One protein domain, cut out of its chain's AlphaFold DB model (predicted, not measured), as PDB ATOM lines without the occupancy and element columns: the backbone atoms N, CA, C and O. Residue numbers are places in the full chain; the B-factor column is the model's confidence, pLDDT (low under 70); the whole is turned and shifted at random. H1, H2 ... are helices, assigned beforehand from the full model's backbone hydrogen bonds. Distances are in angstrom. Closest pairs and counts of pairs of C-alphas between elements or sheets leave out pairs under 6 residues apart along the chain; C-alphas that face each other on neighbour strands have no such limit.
ATOM      1  N   PHE A 124       2.587 -45.294  61.805       84.25
ATOM      2  CA  PHE A 124       2.289 -45.364  60.379       84.25
ATOM      3  C   PHE A 124       1.496 -44.138  59.901       84.25
ATOM      4  O   PHE A 124       1.898 -43.515  58.921       84.25
ATOM      5  N   LEU A 125       0.430 -43.744  60.608       85.00
ATOM      6  CA  LEU A 125      -0.386 -42.571  60.263       85.00
ATOM      7  C   LEU A 125       0.409 -41.256  60.330       85.00
ATOM      8  O   LEU A 125       0.285 -40.432  59.426       85.00
ATOM      9  N   ASP A 126       1.271 -41.088  61.337       85.62
ATOM     10  CA  ASP A 126       2.174 -39.932  61.436       85.62
ATOM     11  C   ASP A 126       3.147 -39.869  60.242       85.62
ATOM     12  O   ASP A 126       3.300 -38.825  59.605       85.62
ATOM     13  N   ARG A 127       3.744 -41.004  59.845       85.06
ATOM     14  CA  ARG A 127       4.591 -41.066  58.638       85.06
ATOM     15  C   ARG A 127       3.818 -40.714  57.368       85.06
ATOM     16  O   ARG A 127       4.355 -39.992  56.532       85.06
ATOM     17  N   LEU A 128       2.583 -41.200  57.217       87.62
ATOM     18  CA  LEU A 128       1.730 -40.852  56.076       87.62
ATOM     19  C   LEU A 128       1.444 -39.347  56.022       87.62
ATOM     20  O   LEU A 128       1.564 -38.756  54.951       87.62
ATOM     21  N   GLY A 129       1.127 -38.727  57.165       86.25
ATOM     22  CA  GLY A 129       0.914 -37.281  57.265       86.25
ATOM     23  C   GLY A 129       2.127 -36.490  56.775       86.25
ATOM     24  O   GLY A 129       2.007 -35.666  55.871       86.25
ATOM     25  N   ARG A 130       3.321 -36.834  57.272       88.81
ATOM     26  CA  ARG A 130       4.578 -36.184  56.859       88.81
ATOM     27  C   ARG A 130       4.883 -36.364  55.371       88.81
ATOM     28  O   ARG A 130       5.337 -35.422  54.726       88.81
ATOM     29  N   TYR A 131       4.656 -37.557  54.818       90.50
ATOM     30  CA  TYR A 131       4.862 -37.786  53.386       90.50
ATOM     31  C   TYR A 131       3.873 -36.994  52.531       90.50
ATOM     32  O   TYR A 131       4.287 -36.445  51.516       90.50
ATOM     33  N   ASN A 132       2.604 -36.898  52.930       88.31
ATOM     34  CA  ASN A 132       1.602 -36.126  52.196       88.31
ATOM     35  C   ASN A 132       1.919 -34.628  52.197       88.31
ATOM     36  O   ASN A 132       1.915 -34.021  51.130       88.31
ATOM     37  N   GLU A 133       2.290 -34.054  53.346       90.19
ATOM     38  CA  GLU A 133       2.738 -32.656  53.418       90.19
ATOM     39  C   GLU A 133       3.943 -32.396  52.501       90.19
ATOM     40  O   GLU A 133       4.000 -31.389  51.793       90.19
ATOM     41  N   GLU A 134       4.916 -33.311  52.477       88.19
ATOM     42  CA  GLU A 134       6.109 -33.155  51.644       88.19
ATOM     43  C   GLU A 134       5.817 -33.376  50.149       88.19
ATOM     44  O   GLU A 134       6.432 -32.719  49.305       88.19
ATOM     45  N   ILE A 135       4.862 -34.248  49.803       87.50
ATOM     46  CA  ILE A 135       4.352 -34.409  48.433       87.50
ATOM     47  C   ILE A 135       3.661 -33.124  47.984       87.50
ATOM     48  O   ILE A 135       3.995 -32.629  46.915       87.50
ATOM     49  N   GLU A 136       2.765 -32.549  48.790       86.81
ATOM     50  CA  GLU A 136       2.091 -31.286  48.464       86.81
ATOM     51  C   GLU A 136       3.092 -30.146  48.260       86.81
ATOM     52  O   GLU A 136       2.975 -29.380  47.303       86.81
ATOM     53  N   ARG A 137       4.127 -30.055  49.106       86.31
ATOM     54  CA  ARG A 137       5.232 -29.104  48.899       86.31
ATOM     55  C   ARG A 137       5.928 -29.337  47.561       86.31
ATOM     56  O   ARG A 137       6.060 -28.398  46.783       86.31
ATOM     57  N   CYS A 138       6.312 -30.577  47.260       84.06
ATOM     58  CA  CYS A 138       6.962 -30.899  45.992       84.06
ATOM     59  C   CYS A 138       6.049 -30.621  44.782       84.06
ATOM     60  O   CYS A 138       6.531 -30.131  43.767       84.06
ATOM     61  N   GLU A 139       4.745 -30.895  44.859       83.06
ATOM     62  CA  GLU A 139       3.783 -30.623  43.777       83.06
ATOM     63  C   GLU A 139       3.582 -29.122  43.551       83.06
ATOM     64  O   GLU A 139       3.540 -28.669  42.405       83.06
ATOM     65  N   ASN A 140       3.556 -28.334  44.626       83.88
ATOM     66  CA  ASN A 140       3.547 -26.876  44.549       83.88
ATOM     67  C   ASN A 140       4.842 -26.324  43.928       83.88
ATOM     68  O   ASN A 140       4.779 -25.406  43.107       83.88
ATOM     69  N   ASP A 141       6.000 -26.896  44.265       81.38
ATOM     70  CA  ASP A 141       7.294 -26.527  43.675       81.38
ATOM     71  C   ASP A 141       7.356 -26.873  42.177       81.38
ATOM     72  O   ASP A 141       7.857 -26.082  41.371       81.38
ATOM     73  N   ILE A 142       6.782 -28.019  41.783       78.38
ATOM     74  CA  ILE A 142       6.639 -28.429  40.378       78.38
ATOM     75  C   ILE A 142       5.744 -27.441  39.617       78.38
ATOM     76  O   ILE A 142       6.136 -26.962  38.553       78.38
ATOM     77  N   GLY A 143       4.584 -27.074  40.174       75.12
ATOM     78  CA  GLY A 143       3.660 -26.106  39.568       75.12
ATOM     79  C   GLY A 143       4.241 -24.693  39.411       75.12
ATOM     80  O   GLY A 143       3.798 -23.938  38.549       75.12
ATOM     81  N   ARG A 144       5.262 -24.343  40.206       75.88
ATOM     82  CA  ARG A 144       5.999 -23.066  40.135       75.88
ATOM     83  C   ARG A 144       7.243 -23.111  39.239       75.88
ATOM     84  O   ARG A 144       7.929 -22.099  39.123       75.88
ATOM     85  N   GLY A 145       7.551 -24.254  38.620       65.31
ATOM     86  CA  GLY A 145       8.708 -24.418  37.732       65.31
ATOM     87  C   GLY A 145      10.056 -24.619  38.441       65.31
ATOM     88  O   GLY A 145      11.087 -24.624  37.774       65.31
ATOM     89  N   VAL A 146      10.075 -24.826  39.765       68.94
ATOM     90  CA  VAL A 146      11.288 -25.105  40.573       68.94
ATOM     91  C   VAL A 146      11.363 -26.608  40.898       68.94
ATOM     92  O   VAL A 146      11.641 -27.037  42.017       68.94
ATOM     93  N   ALA A 147      11.039 -27.442  39.908       68.12
ATOM     94  CA  ALA A 147      10.764 -28.862  40.095       68.12
ATOM     95  C   ALA A 147      12.028 -29.683  40.414       68.12
ATOM     96  O   ALA A 147      12.873 -29.901  39.546       68.12
ATOM     97  N   ASN A 148      12.122 -30.244  41.625       80.44
ATOM     98  CA  ASN A 148      13.066 -31.326  41.915       80.44
ATOM     99  C   ASN A 148      12.371 -32.692  41.795       80.44
ATOM    100  O   ASN A 148      11.917 -33.280  42.781       80.44
ATOM    101  N   TRP A 149      12.323 -33.216  40.572       82.12
ATOM    102  CA  TRP A 149      11.697 -34.505  40.267       82.12
ATOM    103  C   TRP A 149      12.351 -35.695  40.981       82.12
ATOM    104  O   TRP A 149      11.664 -36.666  41.293       82.12
ATOM    105  N   SER A 150      13.653 -35.622  41.290       84.06
ATOM    106  CA  SER A 150      14.344 -36.675  42.049       84.06
ATOM    107  C   SER A 150      13.852 -36.735  43.500       84.06
ATOM    108  O   SER A 150      13.594 -37.817  44.029       84.06
ATOM    109  N   LYS A 151      13.630 -35.567  44.124       86.06
ATOM    110  CA  LYS A 151      13.045 -35.452  45.464       86.06
ATOM    111  C   LYS A 151      11.597 -35.939  45.461       86.06
ATOM    112  O   LYS A 151      11.246 -36.759  46.304       86.06
ATOM    113  N   TYR A 152      10.798 -35.513  44.479       87.12
ATOM    114  CA  TYR A 152       9.420 -35.980  44.313       87.12
ATOM    115  C   TYR A 152       9.344 -37.510  44.199       87.12
ATOM    116  O   TYR A 152       8.598 -38.149  44.943       87.12
ATOM    117  N   PHE A 153      10.176 -38.107  43.336       89.25
ATOM    118  CA  PHE A 153      10.253 -39.557  43.176       89.25
ATOM    119  C   PHE A 153      10.589 -40.256  44.496       89.25
ATOM    120  O   PHE A 153       9.874 -41.169  44.894       89.25
ATOM    121  N   LEU A 154      11.649 -39.831  45.195       89.69
ATOM    122  CA  LEU A 154      12.095 -40.485  46.431       89.69
ATOM    123  C   LEU A 154      11.037 -40.428  47.536       89.69
ATOM    124  O   LEU A 154      10.867 -41.410  48.256       89.69
ATOM    125  N   VAL A 155      10.330 -39.303  47.673       90.19
ATOM    126  CA  VAL A 155       9.266 -39.137  48.674       90.19
ATOM    127  C   VAL A 155       8.066 -40.023  48.328       90.19
ATOM    128  O   VAL A 155       7.609 -40.794  49.171       90.19
ATOM    129  N   LYS A 156       7.595 -39.984  47.076       89.81
ATOM    130  CA  LYS A 156       6.427 -40.757  46.631       89.81
ATOM    131  C   LYS A 156       6.695 -42.268  46.606       89.81
ATOM    132  O   LYS A 156       5.838 -43.056  46.993       89.81
ATOM    133  N   GLU A 157       7.899 -42.677  46.219       91.12
ATOM    134  CA  GLU A 157       8.336 -44.074  46.262       91.12
ATOM    135  C   GLU A 157       8.525 -44.563  47.707       91.12
ATOM    136  O   GLU A 157       8.153 -45.691  48.020       91.12
ATOM    137  N   SER A 158       9.001 -43.712  48.625       90.62
ATOM    138  CA  SER A 158       9.076 -44.051  50.057       90.62
ATOM    139  C   SER A 158       7.693 -44.214  50.685       90.62
ATOM    140  O   SER A 158       7.503 -45.110  51.511       90.62
ATOM    141  N   LEU A 159       6.716 -43.405  50.267       91.38
ATOM    142  CA  LEU A 159       5.312 -43.582  50.634       91.38
ATOM    143  C   LEU A 159       4.785 -44.937  50.136       91.38
ATOM    144  O   LEU A 159       4.276 -45.724  50.936       91.38
ATOM    145  N   ALA A 160       4.979 -45.243  48.849       91.00
ATOM    146  CA  ALA A 160       4.579 -46.519  48.260       91.00
ATOM    147  C   ALA A 160       5.219 -47.705  49.001       91.00
ATOM    148  O   ALA A 160       4.517 -48.603  49.455       91.00
ATOM    149  N   PHE A 161       6.531 -47.657  49.241       90.00
ATOM    150  CA  PHE A 161       7.269 -48.674  49.990       90.00
ATOM    151  C   PHE A 161       6.793 -48.818  51.446       90.00
ATOM    152  O   PHE A 161       6.792 -49.920  51.988       90.00
ATOM    153  N   THR A 162       6.348 -47.733  52.088       89.56
ATOM    154  CA  THR A 162       5.766 -47.796  53.441       89.56
ATOM    155  C   THR A 162       4.430 -48.546  53.426       89.56
ATOM    156  O   THR A 162       4.181 -49.363  54.314       89.56
ATOM    157  N   PHE A 163       3.597 -48.352  52.395       91.19
ATOM    158  CA  PHE A 163       2.402 -49.179  52.194       91.19
ATOM    159  C   PHE A 163       2.756 -50.655  51.973       91.19
ATOM    160  O   PHE A 163       2.090 -51.528  52.532       91.19
ATOM    161  N   GLU A 164       3.831 -50.947  51.237       89.38
ATOM    162  CA  GLU A 164       4.305 -52.323  51.047       89.38
ATOM    163  C   GLU A 164       4.750 -52.992  52.353       89.38
ATOM    164  O   GLU A 164       4.376 -54.137  52.612       89.38
ATOM    165  N   GLN A 165       5.494 -52.281  53.210       87.44
ATOM    166  CA  GLN A 165       5.914 -52.790  54.525       87.44
ATOM    167  C   GLN A 165       4.718 -53.154  55.414       87.44
ATOM    168  O   GLN A 165       4.769 -54.141  56.147       87.44
ATOM    169  N   MET A 166       3.624 -52.397  55.304       88.06
ATOM    170  CA  MET A 166       2.364 -52.658  56.007       88.06
ATOM    171  C   MET A 166       1.478 -53.700  55.302       88.06
ATOM    172  O   MET A 166       0.348 -53.930  55.729       88.06
ATOM    173  N   LYS A 167       1.965 -54.333  54.224       85.81
ATOM    174  CA  LYS A 167       1.229 -55.266  53.350       85.81
ATOM    175  C   LYS A 167      -0.035 -54.672  52.705       85.81
ATOM    176  O   LYS A 167      -0.887 -55.414  52.216       85.81
ATOM    177  N   LEU A 168      -0.138 -53.346  52.628       89.69
ATOM    178  CA  LEU A 168      -1.223 -52.619  51.965       89.69
ATOM    179  C   LEU A 168      -0.920 -52.467  50.467       89.69
ATOM    180  O   LEU A 168      -0.687 -51.369  49.963       89.69
ATOM    181  N   SER A 169      -0.902 -53.598  49.759       88.94
ATOM    182  CA  SER A 169      -0.447 -53.673  48.361       88.94
ATOM    183  C   SER A 169      -1.294 -52.835  47.392       88.94
ATOM    184  O   SER A 169      -0.734 -52.248  46.470       88.94
ATOM    185  N   ASP A 170      -2.611 -52.712  47.615       87.12
ATOM    186  CA  ASP A 170      -3.487 -51.881  46.772       87.12
ATOM    187  C   ASP A 170      -3.123 -50.382  46.886       87.12
ATOM    188  O   ASP A 170      -2.991 -49.697  45.872       87.12
ATOM    189  N   ASN A 171      -2.858 -49.882  48.100       89.62
ATOM    190  CA  ASN A 171      -2.452 -48.484  48.324       89.62
ATOM    191  C   ASN A 171      -1.043 -48.197  47.780       89.62
ATOM    192  O   ASN A 171      -0.781 -47.116  47.241       89.62
ATOM    193  N   ALA A 172      -0.135 -49.174  47.887       91.12
ATOM    194  CA  ALA A 172       1.182 -49.094  47.265       91.12
ATOM    195  C   ALA A 172       1.060 -48.992  45.737       91.12
ATOM    196  O   ALA A 172       1.705 -48.142  45.127       91.12
ATOM    197  N   MET A 173       0.189 -49.801  45.124       88.81
ATOM    198  CA  MET A 173      -0.040 -49.794  43.679       88.81
ATOM    199  C   MET A 173      -0.582 -48.450  43.184       88.81
ATOM    200  O   MET A 173      -0.039 -47.913  42.225       88.81
ATOM    201  N   VAL A 174      -1.570 -47.860  43.870       91.06
ATOM    202  CA  VAL A 174      -2.071 -46.509  43.542       91.06
ATOM    203  C   VAL A 174      -0.944 -45.477  43.603       91.06
ATOM    204  O   VAL A 174      -0.801 -44.656  42.701       91.06
ATOM    205  N   SER A 175      -0.089 -45.563  44.625       88.81
ATOM    206  CA  SER A 175       1.039 -44.638  44.787       88.81
ATOM    207  C   SER A 175       2.056 -44.743  43.641       88.81
ATOM    208  O   SER A 175       2.574 -43.719  43.192       88.81
ATOM    209  N   TYR A 176       2.328 -45.953  43.142       91.12
ATOM    210  CA  TYR A 176       3.192 -46.162  41.974       91.12
ATOM    211  C   TYR A 176       2.522 -45.772  40.647       91.12
ATOM    212  O   TYR A 176       3.198 -45.233  39.768       91.12
ATOM    213  N   ASP A 177       1.211 -45.978  40.502       87.88
ATOM    214  CA  ASP A 177       0.451 -45.537  39.328       87.88
ATOM    215  C   ASP A 177       0.466 -44.000  39.227       87.88
ATOM    216  O   ASP A 177       0.813 -43.454  38.177       87.88
ATOM    217  N   GLU A 178       0.207 -43.293  40.332       88.44
ATOM    218  CA  GLU A 178       0.320 -41.830  40.415       88.44
ATOM    219  C   GLU A 178       1.738 -41.338  40.109       88.44
ATOM    220  O   GLU A 178       1.915 -40.364  39.372       88.44
ATOM    221  N   LEU A 179       2.752 -42.033  40.637       87.50
ATOM    222  CA  LEU A 179       4.154 -41.736  40.354       87.50
ATOM    223  C   LEU A 179       4.452 -41.864  38.854       87.50
ATOM    224  O   LEU A 179       5.054 -40.967  38.273       87.50
ATOM    225  N   SER A 180       3.993 -42.938  38.209       83.31
ATOM    226  CA  SER A 180       4.201 -43.157  36.772       83.31
ATOM    227  C   SER A 180       3.489 -42.125  35.890       83.31
ATOM    228  O   SER A 180       4.007 -41.762  34.838       83.31
ATOM    229  N   ALA A 181       2.324 -41.632  36.324       83.38
ATOM    230  CA  ALA A 181       1.516 -40.678  35.573       83.38
ATOM    231  C   ALA A 181       2.047 -39.239  35.660       83.38
ATOM    232  O   ALA A 181       1.910 -38.482  34.699       83.38
ATOM    233  N   LYS A 182       2.632 -38.854  36.804       82.75
ATOM    234  CA  LYS A 182       3.099 -37.481  37.064       82.75
ATOM    235  C   LYS A 182       4.545 -37.215  36.642       82.75
ATOM    236  O   LYS A 182       4.911 -36.052  36.505       82.75
ATOM    237  N   LEU A 183       5.375 -38.244  36.453       80.25
ATOM    238  CA  LEU A 183       6.770 -38.056  36.042       80.25
ATOM    239  C   LEU A 183       6.877 -37.441  34.632       80.25
ATOM    240  O   LEU A 183       6.108 -37.807  33.739       80.25
ATOM    241  N   PRO A 184       7.859 -36.551  34.394       73.50
ATOM    242  CA  PRO A 184       8.069 -35.954  33.084       73.50
ATOM    243  C   PRO A 184       8.463 -37.034  32.075       73.50
ATOM    244  O   PRO A 184       9.270 -37.921  32.374       73.50
ATOM    245  N   LYS A 185       7.897 -36.954  30.866       70.12
ATOM    246  CA  LYS A 185       8.315 -37.785  29.732       70.12
ATOM    247  C   LYS A 185       9.694 -37.305  29.277       70.12
ATOM    248  O   LYS A 185       9.857 -36.125  28.990       70.12
ATOM    249  N   GLY A 186      10.681 -38.197  29.271       63.59
ATOM    250  CA  GLY A 186      12.048 -37.855  28.866       63.59
ATOM    251  C   GLY A 186      12.233 -37.839  27.347       63.59
ATOM    252  O   GLY A 186      11.618 -38.651  26.651       63.59
ATOM    253  N   ASN A 187      13.117 -36.960  26.858       59.03
ATOM    254  CA  ASN A 187      13.585 -36.965  25.472       59.03
ATOM    255  C   ASN A 187      14.616 -38.093  25.297       59.03
ATOM    256  O   ASN A 187      15.678 -38.098  25.920       59.03
ATOM    257  N   LEU A 188      14.269 -39.111  24.509       55.72
ATOM    258  CA  LEU A 188      15.041 -40.359  24.431       55.72
ATOM    259  C   LEU A 188      16.241 -40.287  23.475       55.72
ATOM    260  O   LEU A 188      17.057 -41.212  23.458       55.72
ATOM    261  N   LEU A 189      16.348 -39.218  22.683       49.81
ATOM    262  CA  LEU A 189      17.391 -39.053  21.668       49.81
ATOM    263  C   LEU A 189      18.726 -38.569  22.256       49.81
ATOM    264  O   LEU A 189      19.776 -39.070  21.855       49.81
ATOM    265  N   GLU A 190      18.710 -37.702  23.275       45.06
ATOM    266  CA  GLU A 190      19.937 -37.188  23.916       45.06
ATOM    267  C   GLU A 190      20.739 -38.278  24.651       45.06
ATOM    268  O   GLU A 190      21.971 -38.240  24.678       45.06
ATOM    269  N   GLN A 201      28.492 -50.560  33.766       58.97
ATOM    270  CA  GLN A 201      27.728 -49.789  34.735       58.97
ATOM    271  C   GLN A 201      26.298 -49.462  34.260       58.97
ATOM    272  O   GLN A 201      25.404 -49.337  35.099       58.97
ATOM    273  N   GLU A 202      26.052 -49.350  32.950       65.81
ATOM    274  CA  GLU A 202      24.705 -49.194  32.369       65.81
ATOM    275  C   GLU A 202      23.886 -50.482  32.525       65.81
ATOM    276  O   GLU A 202      22.747 -50.438  32.995       65.81
ATOM    277  N   ASP A 203      24.489 -51.638  32.235       65.31
ATOM    278  CA  ASP A 203      23.837 -52.944  32.383       65.31
ATOM    279  C   ASP A 203      23.477 -53.231  33.847       65.31
ATOM    280  O   ASP A 203      22.395 -53.739  34.150       65.31
ATOM    281  N   LEU A 204      24.337 -52.830  34.789       73.12
ATOM    282  CA  LEU A 204      24.045 -52.935  36.217       73.12
ATOM    283  C   LEU A 204      22.847 -52.062  36.626       73.12
ATOM    284  O   LEU A 204      21.969 -52.534  37.351       73.12
ATOM    285  N   LYS A 205      22.769 -50.812  36.149       78.31
ATOM    286  CA  LYS A 205      21.612 -49.926  36.394       78.31
ATOM    287  C   LYS A 205      20.329 -50.506  35.795       78.31
ATOM    288  O   LYS A 205      19.276 -50.464  36.431       78.31
ATOM    289  N   GLN A 206      20.431 -51.082  34.601       75.81
ATOM    290  CA  GLN A 206      19.329 -51.730  33.905       75.81
ATOM    291  C   GLN A 206      18.819 -52.958  34.670       75.81
ATOM    292  O   GLN A 206      17.609 -53.105  34.843       75.81
ATOM    293  N   ASN A 207      19.721 -53.781  35.204       78.50
ATOM    294  CA  ASN A 207      19.381 -54.920  36.055       78.50
ATOM    295  C   ASN A 207      18.721 -54.474  37.366       78.50
ATOM    296  O   ASN A 207      17.681 -55.009  37.743       78.50
ATOM    297  N   ILE A 208      19.266 -53.451  38.034       81.94
ATOM    298  CA  ILE A 208      18.691 -52.889  39.270       81.94
ATOM    299  C   ILE A 208      17.237 -52.445  39.056       81.94
ATOM    300  O   ILE A 208      16.380 -52.733  39.896       81.94
ATOM    301  N   ALA A 209      16.951 -51.783  37.930       82.50
ATOM    302  CA  ALA A 209      15.596 -51.381  37.565       82.50
ATOM    303  C   ALA A 209      14.693 -52.591  37.271       82.50
ATOM    304  O   ALA A 209      13.604 -52.684  37.829       82.50
ATOM    305  N   THR A 210      15.147 -53.548  36.454       81.69
ATOM    306  CA  THR A 210      14.352 -54.727  36.064       81.69
ATOM    307  C   THR A 210      14.019 -55.645  37.246       81.69
ATOM    308  O   THR A 210      12.923 -56.192  37.301       81.69
ATOM    309  N   PHE A 211      14.917 -55.780  38.228       82.19
ATOM    310  CA  PHE A 211      14.646 -56.540  39.456       82.19
ATOM    311  C   PHE A 211      13.784 -55.775  40.472       82.19
ATOM    312  O   PHE A 211      13.451 -56.322  41.522       82.19
ATOM    313  N   GLY A 212      13.444 -54.508  40.205       83.69
ATOM    314  CA  GLY A 212      12.686 -53.678  41.139       83.69
ATOM    315  C   GLY A 212      13.412 -53.475  42.474       83.69
ATOM    316  O   GLY A 212      12.759 -53.416  43.518       83.69
ATOM    317  N   ASN A 213      14.751 -53.412  42.467       86.81
ATOM    318  CA  ASN A 213      15.551 -53.260  43.683       86.81
ATOM    319  C   ASN A 213      15.476 -51.816  44.196       86.81
ATOM    320  O   ASN A 213      16.167 -50.929  43.692       86.81
ATOM    321  N   THR A 214      14.662 -51.602  45.228       84.94
ATOM    322  CA  THR A 214      14.401 -50.292  45.830       84.94
ATOM    323  C   THR A 214      15.664 -49.578  46.305       84.94
ATOM    324  O   THR A 214      15.885 -48.416  45.969       84.94
ATOM    325  N   GLU A 215      16.538 -50.257  47.048       84.00
ATOM    326  CA  GLU A 215      17.726 -49.615  47.625       84.00
ATOM    327  C   GLU A 215      18.767 -49.273  46.552       84.00
ATOM    328  O   GLU A 215      19.366 -48.195  46.571       84.00
ATOM    329  N   GLY A 216      18.948 -50.161  45.572       84.75
ATOM    330  CA  GLY A 216      19.808 -49.907  44.418       84.75
ATOM    331  C   GLY A 216      19.285 -48.759  43.555       84.75
ATOM    332  O   GLY A 216      20.048 -47.868  43.184       84.75
ATOM    333  N   PHE A 217      17.979 -48.736  43.276       87.75
ATOM    334  CA  PHE A 217      17.381 -47.729  42.403       87.75
ATOM    335  C   PHE A 217      17.347 -46.341  43.054       87.75
ATOM    336  O   PHE A 217      17.676 -45.346  42.408       87.75
ATOM    337  N   ARG A 218      17.084 -46.256  44.366       87.81
ATOM    338  CA  ARG A 218      17.187 -44.997  45.127       87.81
ATOM    339  C   ARG A 218      18.580 -44.375  45.043       87.81
ATOM    340  O   ARG A 218      18.691 -43.154  44.965       87.81
ATOM    341  N   LYS A 219      19.648 -45.182  45.036       86.31
ATOM    342  CA  LYS A 219      21.024 -44.680  44.854       86.31
ATOM    343  C   LYS A 219      21.225 -44.074  43.465       86.31
ATOM    344  O   LYS A 219      21.831 -43.010  43.363       86.31
ATOM    345  N   ILE A 220      20.659 -44.693  42.428       83.94
ATOM    346  CA  ILE A 220      20.686 -44.168  41.056       83.94
ATOM    347  C   ILE A 220      19.951 -42.822  40.990       83.94
ATOM    348  O   ILE A 220      20.518 -41.839  40.510       83.94
ATOM    349  N   VAL A 221      18.741 -42.733  41.551       85.12
ATOM    350  CA  VAL A 221      17.943 -41.494  41.549       85.12
ATOM    351  C   VAL A 221      18.639 -40.365  42.312       85.12
ATOM    352  O   VAL A 221      18.744 -39.263  41.789       85.12
ATOM    353  N   ARG A 222      19.199 -40.637  43.500       84.69
ATOM    354  CA  ARG A 222      19.958 -39.634  44.281       84.69
ATOM    355  C   ARG A 222      21.195 -39.112  43.550       84.69
ATOM    356  O   ARG A 222      21.604 -37.981  43.782       84.69
ATOM    357  N   SER A 223      21.805 -39.938  42.699       81.56
ATOM    358  CA  SER A 223      22.970 -39.547  41.898       81.56
ATOM    359  C   SER A 223      22.615 -38.759  40.632       81.56
ATOM    360  O   SER A 223      23.504 -38.195  39.997       81.56
ATOM    361  N   THR A 224      21.332 -38.700  40.260       76.00
ATOM    362  CA  THR A 224      20.876 -38.112  38.998       76.00
ATOM    363  C   THR A 224      20.301 -36.715  39.232       76.00
ATOM    364  O   THR A 224      19.453 -36.526  40.097       76.00
ATOM    365  N   LYS A 225      20.752 -35.724  38.448       67.25
ATOM    366  CA  LYS A 225      20.254 -34.338  38.535       67.25
ATOM    367  C   LYS A 225      18.939 -34.115  37.779       67.25
ATOM    368  O   LYS A 225      18.163 -33.261  38.190       67.25
ATOM    369  N   ASP A 226      18.688 -34.889  36.720       75.06
ATOM    370  CA  ASP A 226      17.475 -34.810  35.900       75.06
ATOM    371  C   ASP A 226      16.825 -36.189  35.709       75.06
ATOM    372  O   ASP A 226      17.437 -37.129  35.195       75.06
ATOM    373  N   MET A 227      15.561 -36.307  36.117       76.25
ATOM    374  CA  MET A 227      14.779 -37.536  35.978       76.25
ATOM    375  C   MET A 227      14.422 -37.855  34.523       76.25
ATOM    376  O   MET A 227      14.177 -39.024  34.220       76.25
ATOM    377  N   ALA A 228      14.425 -36.867  33.619       73.00
ATOM    378  CA  ALA A 228      14.170 -37.089  32.198       73.00
ATOM    379  C   ALA A 228      15.200 -38.058  31.584       73.00
ATOM    380  O   ALA A 228      14.826 -38.966  30.839       73.00
ATOM    381  N   HIS A 229      16.474 -37.957  31.987       71.62
ATOM    382  CA  HIS A 229      17.562 -38.817  31.501       71.62
ATOM    383  C   HIS A 229      17.461 -40.277  31.961       71.62
ATOM    384  O   HIS A 229      17.945 -41.175  31.282       71.62
ATOM    385  N   ILE A 230      16.826 -40.541  33.106       76.75
ATOM    386  CA  ILE A 230      16.621 -41.907  33.617       76.75
ATOM    387  C   ILE A 230      15.163 -42.358  33.497       76.75
ATOM    388  O   ILE A 230      14.766 -43.335  34.136       76.75
ATOM    389  N   HIS A 231      14.356 -41.681  32.674       80.56
ATOM    390  CA  HIS A 231      12.927 -41.952  32.534       80.56
ATOM    391  C   HIS A 231      12.649 -43.420  32.168       80.56
ATOM    392  O   HIS A 231      11.849 -44.075  32.831       80.56
ATOM    393  N   GLN A 232      13.370 -43.996  31.196       75.81
ATOM    394  CA  GLN A 232      13.190 -45.408  30.813       75.81
ATOM    395  C   GLN A 232      13.504 -46.380  31.954       75.81
ATOM    396  O   GLN A 232      12.749 -47.324  32.190       75.81
ATOM    397  N   LEU A 233      14.605 -46.153  32.678       81.31
ATOM    398  CA  LEU A 233      14.978 -46.964  33.839       81.31
ATOM    399  C   LEU A 233      13.938 -46.829  34.956       81.31
ATOM    400  O   LEU A 233      13.596 -47.814  35.601       81.31
ATOM    401  N   THR A 234      13.384 -45.628  35.128       84.25
ATOM    402  CA  THR A 234      12.338 -45.333  36.110       84.25
ATOM    403  C   THR A 234      11.035 -46.045  35.770       84.25
ATOM    404  O   THR A 234      10.470 -46.711  36.632       84.25
ATOM    405  N   MET A 235      10.591 -46.008  34.513       84.94
ATOM    406  CA  MET A 235       9.385 -46.721  34.082       84.94
ATOM    407  C   MET A 235       9.558 -48.242  34.160       84.94
ATOM    408  O   MET A 235       8.626 -48.937  34.557       84.94
ATOM    409  N   LYS A 236      10.756 -48.768  33.861       84.62
ATOM    410  CA  LYS A 236      11.085 -50.190  34.068       84.62
ATOM    411  C   LYS A 236      11.062 -50.581  35.543       84.62
ATOM    412  O   LYS A 236      10.485 -51.611  35.877       84.62
ATOM    413  N   TYR A 237      11.639 -49.751  36.414       89.31
ATOM    414  CA  TYR A 237      11.591 -49.947  37.863       89.31
ATOM    415  C   TYR A 237      10.148 -49.979  38.367       89.31
ATOM    416  O   TYR A 237       9.740 -50.950  38.997       89.31
ATOM    417  N   VAL A 238       9.351 -48.961  38.033       89.19
ATOM    418  CA  VAL A 238       7.947 -48.870  38.449       89.19
ATOM    419  C   VAL A 238       7.138 -50.058  37.920       89.19
ATOM    420  O   VAL A 238       6.372 -50.659  38.669       89.19
ATOM    421  N   PHE A 239       7.358 -50.474  36.670       89.19
ATOM    422  CA  PHE A 239       6.730 -51.673  36.117       89.19
ATOM    423  C   PHE A 239       7.123 -52.956  36.874       89.19
ATOM    424  O   PHE A 239       6.252 -53.767  37.195       89.19
ATOM    425  N   ALA A 240       8.401 -53.130  37.222       89.69
ATOM    426  CA  ALA A 240       8.859 -54.260  38.028       89.69
ATOM    427  C   ALA A 240       8.218 -54.264  39.430       89.69
ATOM    428  O   ALA A 240       7.794 -55.319  39.908       89.69
ATOM    429  N   ARG A 241       8.060 -53.087  40.060       90.12
ATOM    430  CA  ARG A 241       7.325 -52.937  41.330       90.12
ATOM    431  C   ARG A 241       5.847 -53.299  41.177       90.12
ATOM    432  O   ARG A 241       5.335 -54.066  41.989       90.12
ATOM    433  N   HIS A 242       5.181 -52.840  40.116       90.00
ATOM    434  CA  HIS A 242       3.801 -53.237  39.817       90.00
ATOM    435  C   HIS A 242       3.660 -54.755  39.680       90.00
ATOM    436  O   HIS A 242       2.765 -55.338  40.287       90.00
ATOM    437  N   CYS A 243       4.563 -55.417  38.949       88.94
ATOM    438  CA  CYS A 243       4.550 -56.876  38.821       88.94
ATOM    439  C   CYS A 243       4.715 -57.561  40.182       88.94
ATOM    440  O   CYS A 243       3.946 -58.464  40.509       88.94
ATOM    441  N   HIS A 244       5.672 -57.105  40.998       88.62
ATOM    442  CA  HIS A 244       5.906 -57.642  42.340       88.62
ATOM    443  C   HIS A 244       4.652 -57.556  43.225       88.62
ATOM    444  O   HIS A 244       4.250 -58.551  43.831       88.62
ATOM    445  N   LEU A 245       3.987 -56.397  43.239       89.44
ATOM    446  CA  LEU A 245       2.761 -56.175  44.011       89.44
ATOM    447  C   LEU A 245       1.587 -57.013  43.506       89.44
ATOM    448  O   LEU A 245       0.854 -57.599  44.300       89.44
ATOM    449  N   LEU A 246       1.416 -57.116  42.190       88.69
ATOM    450  CA  LEU A 246       0.353 -57.921  41.588       88.69
ATOM    451  C   LEU A 246       0.530 -59.419  41.865       88.69
ATOM    452  O   LEU A 246      -0.458 -60.109  42.131       88.69
ATOM    453  N   PHE A 247       1.769 -59.918  41.883       86.50
ATOM    454  CA  PHE A 247       2.051 -61.287  42.320       86.50
ATOM    455  C   PHE A 247       1.797 -61.476  43.820       86.50
ATOM    456  O   PHE A 247       1.186 -62.477  44.197       86.50
ATOM    457  N   ALA A 248       2.166 -60.509  44.669       84.75
ATOM    458  CA  ALA A 248       1.852 -60.543  46.100       84.75
ATOM    459  C   ALA A 248       0.332 -60.563  46.366       84.75
ATOM    460  O   ALA A 248      -0.134 -61.260  47.267       84.75
ATOM    461  N   MET A 249      -0.449 -59.871  45.530       85.06
ATOM    462  CA  MET A 249      -1.919 -59.871  45.553       85.06
ATOM    463  C   MET A 249      -2.560 -61.089  44.867       85.06
ATOM    464  O   MET A 249      -3.785 -61.192  44.845       85.06
ATOM    465  N   LYS A 250      -1.765 -62.016  44.306       82.75
ATOM    466  CA  LYS A 250      -2.232 -63.186  43.537       82.75
ATOM    467  C   LYS A 250      -3.122 -62.823  42.332       82.75
ATOM    468  O   LYS A 250      -4.053 -63.555  42.007       82.75
ATOM    469  N   ARG A 251      -2.834 -61.711  41.642       83.88
ATOM    470  CA  ARG A 251      -3.582 -61.220  40.464       83.88
ATOM    471  C   ARG A 251      -2.733 -61.251  39.176       83.88
ATOM    472  O   ARG A 251      -2.411 -60.193  38.633       83.88
ATOM    473  N   PRO A 252      -2.367 -62.430  38.634       80.94
ATOM    474  CA  PRO A 252      -1.501 -62.517  37.451       80.94
ATOM    475  C   PRO A 252      -2.167 -62.018  36.158       80.94
ATOM    476  O   PRO A 252      -1.473 -61.598  35.238       80.94
ATOM    477  N   SER A 253      -3.503 -61.999  36.076       83.81
ATOM    478  CA  SER A 253      -4.231 -61.435  34.928       83.81
ATOM    479  C   SER A 253      -3.926 -59.947  34.723       83.81
ATOM    480  O   SER A 253      -3.685 -59.516  33.596       83.81
ATOM    481  N   GLN A 254      -3.852 -59.180  35.810       85.75
ATOM    482  CA  GLN A 254      -3.526 -57.751  35.784       85.75
ATOM    483  C   GLN A 254      -2.053 -57.489  35.442       85.75
ATOM    484  O   GLN A 254      -1.731 -56.423  34.924       85.75
ATOM    485  N   VAL A 255      -1.154 -58.457  35.675       87.69
ATOM    486  CA  VAL A 255       0.258 -58.344  35.263       87.69
ATOM    487  C   VAL A 255       0.350 -58.247  33.743       87.69
ATOM    488  O   VAL A 255       1.036 -57.367  33.228       87.69
ATOM    489  N   LEU A 256      -0.390 -59.095  33.021       88.00
ATOM    490  CA  LEU A 256      -0.442 -59.055  31.558       88.00
ATOM    491  C   LEU A 256      -1.068 -57.754  31.033       88.00
ATOM    492  O   LEU A 256      -0.582 -57.186  30.059       88.00
ATOM    493  N   GLU A 257      -2.102 -57.241  31.701       88.69
ATOM    494  CA  GLU A 257      -2.725 -55.958  31.349       88.69
ATOM    495  C   GLU A 257      -1.741 -54.786  31.497       88.69
ATOM    496  O   GLU A 257      -1.548 -53.995  30.566       88.69
ATOM    497  N   LYS A 258      -1.060 -54.702  32.650       88.19
ATOM    498  CA  LYS A 258      -0.036 -53.681  32.902       88.19
ATOM    499  C   LYS A 258       1.152 -53.841  31.956       88.19
ATOM    500  O   LYS A 258       1.677 -52.828  31.500       88.19
ATOM    501  N   LEU A 259       1.539 -55.070  31.609       89.38
ATOM    502  CA  LEU A 259       2.592 -55.335  30.629       89.38
ATOM    503  C   LEU A 259       2.207 -54.822  29.243       89.38
ATOM    504  O   LEU A 259       2.994 -54.118  28.619       89.38
ATOM    505  N   LEU A 260       0.998 -55.118  28.766       88.19
ATOM    506  CA  LEU A 260       0.533 -54.631  27.469       88.19
ATOM    507  C   LEU A 260       0.483 -53.098  27.429       88.19
ATOM    508  O   LEU A 260       0.901 -52.498  26.439       88.19
ATOM    509  N   SER A 261      -0.002 -52.465  28.501       89.19
ATOM    510  CA  SER A 261      -0.005 -51.004  28.643       89.19
ATOM    511  C   SER A 261       1.417 -50.434  28.624       89.19
ATOM    512  O   SER A 261       1.703 -49.505  27.866       89.19
ATOM    513  N   TYR A 262       2.334 -51.041  29.381       87.44
ATOM    514  CA  TYR A 262       3.744 -50.666  29.415       87.44
ATOM    515  C   TYR A 262       4.397 -50.772  28.030       87.44
ATOM    516  O   TYR A 262       4.969 -49.794  27.556       87.44
ATOM    517  N   VAL A 263       4.246 -51.907  27.338       87.00
ATOM    518  CA  VAL A 263       4.819 -52.127  25.999       87.00
ATOM    519  C   VAL A 263       4.236 -51.147  24.976       87.00
ATOM    520  O   VAL A 263       4.980 -50.592  24.170       87.00
ATOM    521  N   LYS A 264       2.923 -50.873  25.011       87.25
ATOM    522  CA  LYS A 264       2.287 -49.878  24.127       87.25
ATOM    523  C   LYS A 264       2.816 -48.466  24.375       87.25
ATOM    524  O   LYS A 264       3.074 -47.745  23.412       87.25
ATOM    525  N   ASN A 265       2.975 -48.080  25.640       84.56
ATOM    526  CA  ASN A 265       3.472 -46.761  26.020       84.56
ATOM    527  C   ASN A 265       4.957 -46.594  25.691       84.56
ATOM    528  O   ASN A 265       5.322 -45.558  25.146       84.56
ATOM    529  N   ASP A 266       5.793 -47.604  25.947       82.00
ATOM    530  CA  ASP A 266       7.216 -47.591  25.579       82.00
ATOM    531  C   ASP A 266       7.389 -47.521  24.055       82.00
ATOM    532  O   ASP A 266       8.137 -46.682  23.551       82.00
ATOM    533  N   PHE A 267       6.619 -48.323  23.309       83.81
ATOM    534  CA  PHE A 267       6.606 -48.288  21.845       83.81
ATOM    535  C   PHE A 267       6.204 -46.908  21.311       83.81
ATOM    536  O   PHE A 267       6.882 -46.366  20.436       83.81
ATOM    537  N   ARG A 268       5.113 -46.331  21.840       83.31
ATOM    538  CA  ARG A 268       4.614 -45.012  21.434       83.31
ATOM    539  C   ARG A 268       5.598 -43.906  21.791       83.31
ATOM    540  O   ARG A 268       5.877 -43.081  20.940       83.31
ATOM    541  N   LEU A 269       6.148 -43.906  23.002       78.56
ATOM    542  CA  LEU A 269       7.111 -42.897  23.433       78.56
ATOM    543  C   LEU A 269       8.340 -42.891  22.520       78.56
ATOM    544  O   LEU A 269       8.776 -41.830  22.090       78.56
ATOM    545  N   ARG A 270       8.884 -44.063  22.176       75.12
ATOM    546  CA  ARG A 270       9.999 -44.163  21.222       75.12
ATOM    547  C   ARG A 270       9.614 -43.667  19.832       75.12
ATOM    548  O   ARG A 270      10.436 -43.045  19.177       75.12
ATOM    549  N   TYR A 271       8.387 -43.935  19.398       76.81
ATOM    550  CA  TYR A 271       7.885 -43.486  18.102       76.81
ATOM    551  C   TYR A 271       7.664 -41.966  18.047       76.81
ATOM    552  O   TYR A 271       8.102 -41.326  17.098       76.81
ATOM    553  N   ASP A 272       7.046 -41.385  19.076       77.12
ATOM    554  CA  ASP A 272       6.798 -39.943  19.191       77.12
ATOM    555  C   ASP A 272       8.137 -39.178  19.247       77.12
ATOM    556  O   ASP A 272       8.330 -38.225  18.499       77.12
ATOM    557  N   ASN A 273       9.125 -39.680  20.005       70.81
ATOM    558  CA  ASN A 273      10.481 -39.110  20.016       70.81
ATOM    559  C   ASN A 273      11.162 -39.158  18.634       70.81
ATOM    560  O   ASN A 273      11.899 -38.240  18.294       70.81
ATOM    561  N   LEU A 274      10.927 -40.197  17.819       70.12
ATOM    562  CA  LEU A 274      11.471 -40.251  16.452       70.12
ATOM    563  C   LEU A 274      10.867 -39.173  15.547       70.12
ATOM    564  O   LEU A 274      11.579 -38.589  14.735       70.12
ATOM    565  N   LEU A 275       9.571 -38.893  15.694       71.00
ATOM    566  CA  LEU A 275       8.887 -37.846  14.931       71.00
ATOM    567  C   LEU A 275       9.332 -36.436  15.347       71.00
ATOM    568  O   LEU A 275       9.421 -35.547  14.497       71.00
ATOM    569  N   GLU A 276       9.617 -36.243  16.635       70.19
ATOM    570  CA  GLU A 276      10.032 -34.964  17.228       70.19
ATOM    571  C   GLU A 276      11.531 -34.647  17.039       70.19
ATOM    572  O   GLU A 276      11.947 -33.526  17.311       70.19
ATOM    573  N   SER A 277      12.340 -35.585  16.525       66.12
ATOM    574  CA  SER A 277      13.767 -35.371  16.217       66.12
ATOM    575  C   SER A 277      13.982 -34.234  15.209       66.12
ATOM    576  O   SER A 277      13.394 -34.258  14.130       66.12
ATOM    577  N   GLU A 278      14.850 -33.262  15.493       59.47
ATOM    578  CA  GLU A 278      15.205 -32.203  14.526       59.47
ATOM    579  C   GLU A 278      16.213 -32.675  13.461       59.47
ATOM    580  O   GLU A 278      16.278 -32.087  12.383       59.47
ATOM    581  N   ASP A 279      16.940 -33.768  13.717       61.53
ATOM    582  CA  ASP A 279      17.851 -34.384  12.746       61.53
ATOM    583  C   ASP A 279      17.070 -35.158  11.668       61.53
ATOM    584  O   ASP A 279      16.535 -36.243  11.928       61.53
ATOM    585  N   GLU A 280      17.044 -34.617  10.446       58.66
ATOM    586  CA  GLU A 280      16.506 -35.272   9.237       58.66
ATOM    587  C   GLU A 280      17.197 -36.627   8.978       58.66
ATOM    588  O   GLU A 280      16.521 -37.612   8.691       58.66
TER     589      GLU A 280
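Overview. This is residues 124 to 190 and 201 to 280 of the 1131 residues of the protein "Hypothetical protein" of Chaetoceros debilis (UniProt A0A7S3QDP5). Five helices, H1, H2, H3, H6 and H7, lie side by side in a staggered layer, each running opposite ways to the next, and the short helices H4 and H5 cover part of one face of it. H5 packs on H2, and H4 packs on H6; H1 and H7 are at the two edges of the layer. The printed part has 147 residues with seven named helices, H1 to H7 in order along the chain, and no named strand; the class is all helix. The whole is compact, with a radius of gyration of the C-alphas of 15.8 A and spans of 54 by 39 by 28 A.

Along the chain. Find C-alpha 124 at (2.289, -45.364, 60.379); from there H1 runs to residue 143, 28.4 A from first to last C-alpha. H2 follows, residues 149 to 165, 23.9 A long, and then H3, residues 169 to 182, 20.1 A long. After the cut, pick up the backbone at C-alpha 201, at (27.728, -49.789, 34.735), where H4 begins and runs to residue 210. H5 holds residues 214 to 223. H6 runs from residue 231 to 248, 25.5 A, and H7, the longest helix, from 252 to 276, 36.1 A, ending at (10.032, -34.964, 17.228).

Arrangement. Begin with the bundle of H2, H3, H5 and H6, four helices running side by side. H2 and H3 form a helical hairpin; look at the C-alphas of Ala 160 and Ala 172, their closest, 4.4 A apart. H3 touches H6, closest at Ser 169 and Leu 245, C-alphas 6.0 A apart, opposite ways at a shallow tilt of 17 degrees. H2 touches H5 with residues 150 to 154 alone, closest at the C-alphas of Ser 150 and Val 221, 6.0 A. H2 and H6 are near each other. Outward, H1 and H2 form a hairpin, closest at the C-alphas of Cys 138 and Tyr 152, 5.9 A. H6 and H7 form another, closest at the C-alphas of Cys 243 and Val 255, 5.8 A, where H7 touches H6 with residues 252 to 262 alone. H4 touches H6, closest at the C-alphas of Ala 209 and Tyr 237, 4.3 A, at a shallow tilt of 34.6 degrees, only just short of steep. H4 touches H5 at a steep tilt of 46 degrees, with the C-alphas of Ile 208 and Gly 216 closest, at 6.1 A. H1 and H7 are apart. Every O i to N i+4 pair is within hydrogen-bond range in H1 to H6; in H7, 20 of 21 are.

Size, cuts and confidence. The C-alphas farthest apart, those of Asp 126 and Glu 280, are 54.3 A from each other. Residues 191 to 200 are not printed, and C-alphas 190 and 201 are 18.3 A apart across the cut. Of the links that are printed whole, H5 to H6 is short and the others are tight. The mean pLDDT of the printed part is 81.9; look for values under 70 at residues 145 to 147, 186 to 190, 201 to 203, 225 and 277 to 280.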